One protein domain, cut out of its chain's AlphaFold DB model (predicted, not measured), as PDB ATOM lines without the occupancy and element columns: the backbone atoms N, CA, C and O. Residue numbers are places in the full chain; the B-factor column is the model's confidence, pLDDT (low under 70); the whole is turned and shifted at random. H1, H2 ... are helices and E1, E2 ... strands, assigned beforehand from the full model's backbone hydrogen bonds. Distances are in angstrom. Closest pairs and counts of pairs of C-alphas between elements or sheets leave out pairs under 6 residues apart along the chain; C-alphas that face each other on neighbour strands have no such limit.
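This is residues 5 to 51 of the 89 residues of an uncharacterized protein of Periconia macrospinosa (UniProt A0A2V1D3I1). Little regular structure is found here: a small hairpin of E1 and E2 and a short helix, H1, joined by a long loop, residues 20 to 40, that swings far out and comes back. The printed part has 47 residues, with 16 in two named strands and then one named helix, of mixed class; the two-stranded sheet, E1 - E2, is antiparallel. It is loose, with a radius of gyration of the C-alphas of 13.6 A, and elongated, spanning 36 by 21 by 20 A.

Find C-alpha 5 at (-1.999, -0.907, 52.254); from there E1, residues 5 to 7, runs 6.0 A. E2, residues 16 to 19, runs 10.1 A. H1, residues 41 to 49, runs 12.3 A to C-alpha 49 at (-13.157, 7.455, 35.471).

Look at hairpin E1 and E2: N 7 and O 16, 2.8 A apart, are within hydrogen-bond range. The strands' directions differ by 134 degrees. E1 and H1 are apart. In H1 every O i to N i+4 pair is within hydrogen-bond range.

Pro 27 and Lys 48 have the C-alphas farthest apart, 36.1 A. The printed part has no cut. The link from E2 to H1 is long; residues 24 to 30 and 32 to 43, of which 41 to 43 belong to H1, stand free. Residues 50 to 51 have pLDDT under 70.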
ATOM      1  N   ALA A   5      -1.112  -0.910  53.402       94.19
ATOM      2  CA  ALA A   5      -1.999  -0.907  52.254       94.19
ATOM      3  C   ALA A   5      -1.517   0.081  51.191       94.19
ATOM      4  O   ALA A   5      -0.900   1.101  51.490       94.19
ATOM      5  N   SER A   6      -1.825  -0.233  49.934       93.19
ATOM      6  CA  SER A   6      -1.692   0.693  48.813       93.19
ATOM      7  C   SER A   6      -2.984   1.501  48.689       93.19
ATOM      8  O   SER A   6      -4.041   0.934  48.418       93.19
ATOM      9  N   VAL A   7      -2.905   2.809  48.920       92.94
ATOM     10  CA  VAL A   7      -4.050   3.721  49.034       92.94
ATOM     11  C   VAL A   7      -3.996   4.766  47.923       92.94
ATOM     12  O   VAL A   7      -2.926   5.246  47.559       92.94
ATOM     13  N   ILE A   8      -5.159   5.129  47.384       91.06
ATOM     14  CA  ILE A   8      -5.323   6.279  46.488       91.06
ATOM     15  C   ILE A   8      -5.969   7.392  47.327       91.06
ATOM     16  O   ILE A   8      -7.161   7.290  47.624       91.06
ATOM     17  N   PRO A   9      -5.221   8.427  47.746       89.88
ATOM     18  CA  PRO A   9      -5.699   9.384  48.748       89.88
ATOM     19  C   PRO A   9      -6.791  10.321  48.217       89.88
ATOM     20  O   PRO A   9      -7.606  10.829  48.982       89.88
ATOM     21  N   ALA A  10      -6.826  10.551  46.904       86.00
ATOM     22  CA  ALA A  10      -7.840  11.362  46.248       86.00
ATOM     23  C   ALA A  10      -8.088  10.879  44.816       86.00
ATOM     24  O   ALA A  10      -7.271  10.181  44.216       86.00
ATOM     25  N   ALA A  11      -9.218  11.283  44.238       82.38
ATOM     26  CA  ALA A  11      -9.524  11.014  42.841       82.38
ATOM     27  C   ALA A  11      -8.364  11.425  41.917       82.38
ATOM     28  O   ALA A  11      -7.889  12.555  41.979       82.38
ATOM     29  N   SER A  12      -7.940  10.518  41.031       80.56
ATOM     30  CA  SER A  12      -6.795  10.711  40.122       80.56
ATOM     31  C   SER A  12      -5.420  10.912  40.789       80.56
ATOM     32  O   SER A  12      -4.448  11.150  40.072       80.56
ATOM     33  N   ALA A  13      -5.300  10.795  42.117       86.94
ATOM     34  CA  ALA A  13      -4.006  10.812  42.799       86.94
ATOM     35  C   ALA A  13      -3.218   9.526  42.525       86.94
ATOM     36  O   ALA A  13      -3.789   8.504  42.137       86.94
ATOM     37  N   GLN A  14      -1.901   9.579  42.729       88.88
ATOM     38  CA  GLN A  14      -1.047   8.398  42.637       88.88
ATOM     39  C   GLN A  14      -1.283   7.458  43.825       88.88
ATOM     40  O   GLN A  14      -1.786   7.865  44.869       88.88
ATOM     41  N   VAL A  15      -0.958   6.180  43.629       91.31
ATOM     42  CA  VAL A  15      -1.037   5.169  44.686       91.31
ATOM     43  C   VAL A  15       0.141   5.352  45.636       91.31
ATOM     44  O   VAL A  15       1.282   5.463  45.189       91.31
ATOM     45  N   GLU A  16      -0.128   5.314  46.935       94.44
ATOM     46  CA  GLU A  16       0.871   5.451  47.994       94.44
ATOM     47  C   GLU A  16       0.796   4.268  48.961       94.44
ATOM     48  O   GLU A  16      -0.277   3.714  49.199       94.44
ATOM     49  N   LEU A  17       1.934   3.873  49.533       95.12
ATOM     50  CA  LEU A  17       1.962   2.899  50.624       95.12
ATOM     51  C   LEU A  17       1.756   3.618  51.951       95.12
ATOM     52  O   LEU A  17       2.472   4.568  52.260       95.12
ATOM     53  N   GLN A  18       0.797   3.141  52.734       96.00
ATOM     54  CA  GLN A  18       0.461   3.712  54.032       96.00
ATOM     55  C   GLN A  18       0.311   2.602  55.072       96.00
ATOM     56  O   GLN A  18      -0.167   1.505  54.764       96.00
ATOM     57  N   ASP A  19       0.712   2.899  56.308       95.94
ATOM     58  CA  ASP A  19       0.360   2.074  57.458       95.94
ATOM     59  C   ASP A  19      -1.116   2.317  57.791       95.94
ATOM     60  O   ASP A  19      -1.571   3.455  57.896       95.94
ATOM     61  N   VAL A  20      -1.872   1.237  57.948       94.12
ATOM     62  CA  VAL A  20      -3.310   1.267  58.217       94.12
ATOM     63  C   VAL A  20      -3.636   0.443  59.452       94.12
ATOM     64  O   VAL A  20      -2.920  -0.496  59.813       94.12
ATOM     65  N   GLU A  21      -4.742   0.772  60.113       94.06
ATOM     66  CA  GLU A  21      -5.196   0.008  61.268       94.06
ATOM     67  C   GLU A  21      -5.483  -1.450  60.878       94.06
ATOM     68  O   GLU A  21      -5.975  -1.761  59.786       94.06
ATOM     69  N   LYS A  22      -5.128  -2.381  61.765       93.62
ATOM     70  CA  LYS A  22      -5.422  -3.794  61.556       93.62
ATOM     71  C   LYS A  22      -6.873  -4.064  61.939       93.62
ATOM     72  O   LYS A  22      -7.239  -3.961  63.104       93.62
ATOM     73  N   TYR A  23      -7.660  -4.490  60.958       92.94
ATOM     74  CA  TYR A  23      -9.051  -4.866  61.167       92.94
ATOM     75  C   TYR A  23      -9.210  -6.041  62.148       92.94
ATOM     76  O   TYR A  23      -8.443  -7.012  62.094       92.94
ATOM     77  N   THR A  24     -10.230  -5.966  63.008       95.25
ATOM     78  CA  THR A  24     -10.648  -7.056  63.901       95.25
ATOM     79  C   THR A  24     -11.957  -7.651  63.371       95.25
ATOM     80  O   THR A  24     -12.967  -6.954  63.407       95.25
ATOM     81  N   PRO A  25     -11.951  -8.899  62.864       96.69
ATOM     82  CA  PRO A  25     -13.132  -9.497  62.249       96.69
ATOM     83  C   PRO A  25     -14.231  -9.799  63.269       96.69
ATOM     84  O   PRO A  25     -13.950 -10.209  64.400       96.69
ATOM     85  N   GLY A  26     -15.483  -9.631  62.846       96.94
ATOM     86  CA  GLY A  26     -16.660 -10.085  63.579       96.94
ATOM     87  C   GLY A  26     -16.892 -11.602  63.477       96.94
ATOM     88  O   GLY A  26     -16.122 -12.320  62.837       96.94
ATOM     89  N   PRO A  27     -17.984 -12.124  64.069       97.12
ATOM     90  CA  PRO A  27     -18.232 -13.567  64.169       97.12
ATOM     91  C   PRO A  27     -18.294 -14.342  62.840       97.12
ATOM     92  O   PRO A  27     -18.058 -15.544  62.842       97.12
ATOM     93  N   ASN A  28     -18.600 -13.676  61.720       97.81
ATOM     94  CA  ASN A  28     -18.765 -14.298  60.396       97.81
ATOM     95  C   ASN A  28     -17.764 -13.772  59.355       97.81
ATOM     96  O   ASN A  28     -18.018 -13.830  58.152       97.81
ATOM     97  N   GLU A  29     -16.636 -13.228  59.802       97.94
ATOM     98  CA  GLU A  29     -15.622 -12.635  58.937       97.94
ATOM     99  C   GLU A  29     -14.268 -13.300  59.156       97.94
ATOM    100  O   GLU A  29     -13.975 -13.854  60.215       97.94
ATOM    101  N   VAL A  30     -13.410 -13.231  58.140       96.50
ATOM    102  CA  VAL A  30     -12.073 -13.817  58.196       96.50
ATOM    103  C   VAL A  30     -11.046 -12.751  57.868       96.50
ATOM    104  O   VAL A  30     -11.120 -12.089  56.833       96.50
ATOM    105  N   LEU A  31     -10.040 -12.625  58.730       95.69
ATOM    106  CA  LEU A  31      -8.876 -11.803  58.448       95.69
ATOM    107  C   LEU A  31      -7.856 -12.604  57.632       95.69
ATOM    108  O   LEU A  31      -7.256 -13.561  58.124       95.69
ATOM    109  N   VAL A  32      -7.632 -12.185  56.389       94.69
ATOM    110  CA  VAL A  32      -6.727 -12.864  55.455       94.69
ATOM    111  C   VAL A  32      -5.406 -12.109  55.339       94.69
ATOM    112  O   VAL A  32      -5.376 -10.910  55.074       94.69
ATOM    113  N   LYS A  33      -4.285 -12.827  55.472       93.88
ATOM    114  CA  LYS A  33      -2.959 -12.293  55.135       93.88
ATOM    115  C   LYS A  33      -2.701 -12.455  53.637       93.88
ATOM    116  O   LYS A  33      -2.381 -13.551  53.177       93.88
ATOM    117  N   VAL A  34      -2.798 -11.359  52.890       94.31
ATOM    118  CA  VAL A  34      -2.529 -11.333  51.446       94.31
ATOM    119  C   VAL A  34      -1.034 -11.557  51.185       94.31
ATOM    120  O   VAL A  34      -0.190 -10.880  51.766       94.31
ATOM    121  N   ARG A  35      -0.698 -12.532  50.326       95.06
ATOM    122  CA  ARG A  35       0.687 -12.789  49.872       95.06
ATOM    123  C   ARG A  35       0.964 -12.226  48.481       95.06
ATOM    124  O   ARG A  35       2.079 -11.803  48.208       95.06
ATOM    125  N   CYS A  36      -0.045 -12.246  47.619       94.31
ATOM    126  CA  CYS A  36      -0.011 -11.676  46.282       94.31
ATOM    127  C   CYS A  36      -1.407 -11.171  45.909       94.31
ATOM    128  O   CYS A  36      -2.414 -11.675  46.407       94.31
ATOM    129  N   ILE A  37      -1.448 -10.170  45.035       93.25
ATOM    130  CA  ILE A  37      -2.672  -9.633  44.447       93.25
ATOM    131  C   ILE A  37      -2.421  -9.391  42.959       93.25
ATOM    132  O   ILE A  37      -1.334  -8.966  42.570       93.25
ATOM    133  N   GLY A  38      -3.406  -9.716  42.126       93.00
ATOM    134  CA  GLY A  38      -3.366  -9.416  40.699       93.00
ATOM    135  C   GLY A  38      -3.939  -8.029  40.435       93.00
ATOM    136  O   GLY A  38      -4.972  -7.680  40.997       93.00
ATOM    137  N   PHE A  39      -3.284  -7.259  39.569       89.06
ATOM    138  CA  PHE A  39      -3.802  -5.977  39.100       89.06
ATOM    139  C   PHE A  39      -4.392  -6.166  37.705       89.06
ATOM    140  O   PHE A  39      -3.689  -6.617  36.797       89.06
ATOM    141  N   SER A  40      -5.671  -5.845  37.523       93.31
ATOM    142  CA  SER A  40      -6.312  -5.892  36.214       93.31
ATOM    143  C   SER A  40      -6.430  -4.476  35.630       93.31
ATOM    144  O   SER A  40      -6.294  -3.463  36.323       93.31
ATOM    145  N   PRO A  41      -6.703  -4.342  34.324       90.12
ATOM    146  CA  PRO A  41      -6.970  -3.034  33.733       90.12
ATOM    147  C   PRO A  41      -8.220  -2.334  34.297       90.12
ATOM    148  O   PRO A  41      -8.415  -1.143  34.045       90.12
ATOM    149  N   ILE A  42      -9.098  -3.050  35.011       89.94
ATOM    150  CA  ILE A  42     -10.324  -2.490  35.595       89.94
ATOM    151  C   ILE A  42      -9.975  -1.522  36.727       89.94
ATOM    152  O   ILE A  42     -10.521  -0.418  36.751       89.94
ATOM    153  N   GLU A  43      -9.022  -1.868  37.593       88.00
ATOM    154  CA  GLU A  43      -8.602  -1.015  38.712       88.00
ATOM    155  C   GLU A  43      -8.093   0.349  38.213       88.00
ATOM    156  O   GLU A  43      -8.491   1.399  38.722       88.00
ATOM    157  N   ALA A  44      -7.312   0.359  37.128       84.88
ATOM    158  CA  ALA A  44      -6.840   1.595  36.503       84.88
ATOM    159  C   ALA A  44      -7.987   2.446  35.919       84.88
ATOM    160  O   ALA A  44      -7.965   3.679  35.987       84.88
ATOM    161  N   LYS A  45      -9.019   1.808  35.346       87.38
ATOM    162  CA  LYS A  45     -10.202   2.518  34.828       87.38
ATOM    163  C   LYS A  45     -11.034   3.121  35.960       87.38
ATOM    164  O   LYS A  45     -11.495   4.250  35.814       87.38
ATOM    165  N   ILE A  46     -11.200   2.406  37.069       84.50
ATOM    166  CA  ILE A  46     -11.897   2.889  38.270       84.50
ATOM    167  C   ILE A  46     -11.231   4.177  38.770       84.50
ATOM    168  O   ILE A  46     -11.906   5.204  38.863       84.50
ATOM    169  N   GLN A  47      -9.908   4.161  38.970       82.31
ATOM    170  CA  GLN A  47      -9.139   5.336  39.404       82.31
ATOM    171  C   GLN A  47      -9.295   6.533  38.452       82.31
ATOM    172  O   GLN A  47      -9.385   7.675  38.900       82.31
ATOM    173  N   LYS A  48      -9.335   6.279  37.139       82.06
ATOM    174  CA  LYS A  48      -9.371   7.327  36.111       82.06
ATOM    175  C   LYS A  48     -10.769   7.896  35.836       82.06
ATOM    176  O   LYS A  48     -10.872   9.040  35.393       82.06
ATOM    177  N   TYR A  49     -11.835   7.112  36.016       78.81
ATOM    178  CA  TYR A  49     -13.157   7.455  35.471       78.81
ATOM    179  C   TYR A  49     -14.302   7.547  36.485       78.81
ATOM    180  O   TYR A  49     -15.302   8.179  36.145       78.81
ATOM    181  N   ILE A  50     -14.186   7.016  37.711       67.12
ATOM    182  CA  ILE A  50     -15.265   7.144  38.718       67.12
ATOM    183  C   ILE A  50     -15.571   8.610  39.065       67.12
ATOM    184  O   ILE A  50     -16.709   8.953  39.363       67.12
ATOM    185  N   THR A  51     -14.593   9.510  38.945       59.12
ATOM    186  CA  THR A  51     -14.761  10.940  39.255       59.12
ATOM    187  C   THR A  51     -15.504  11.732  38.179       59.12
ATOM    188  O   THR A  51     -15.745  12.926  38.358       59.12
TER     189      THR A  51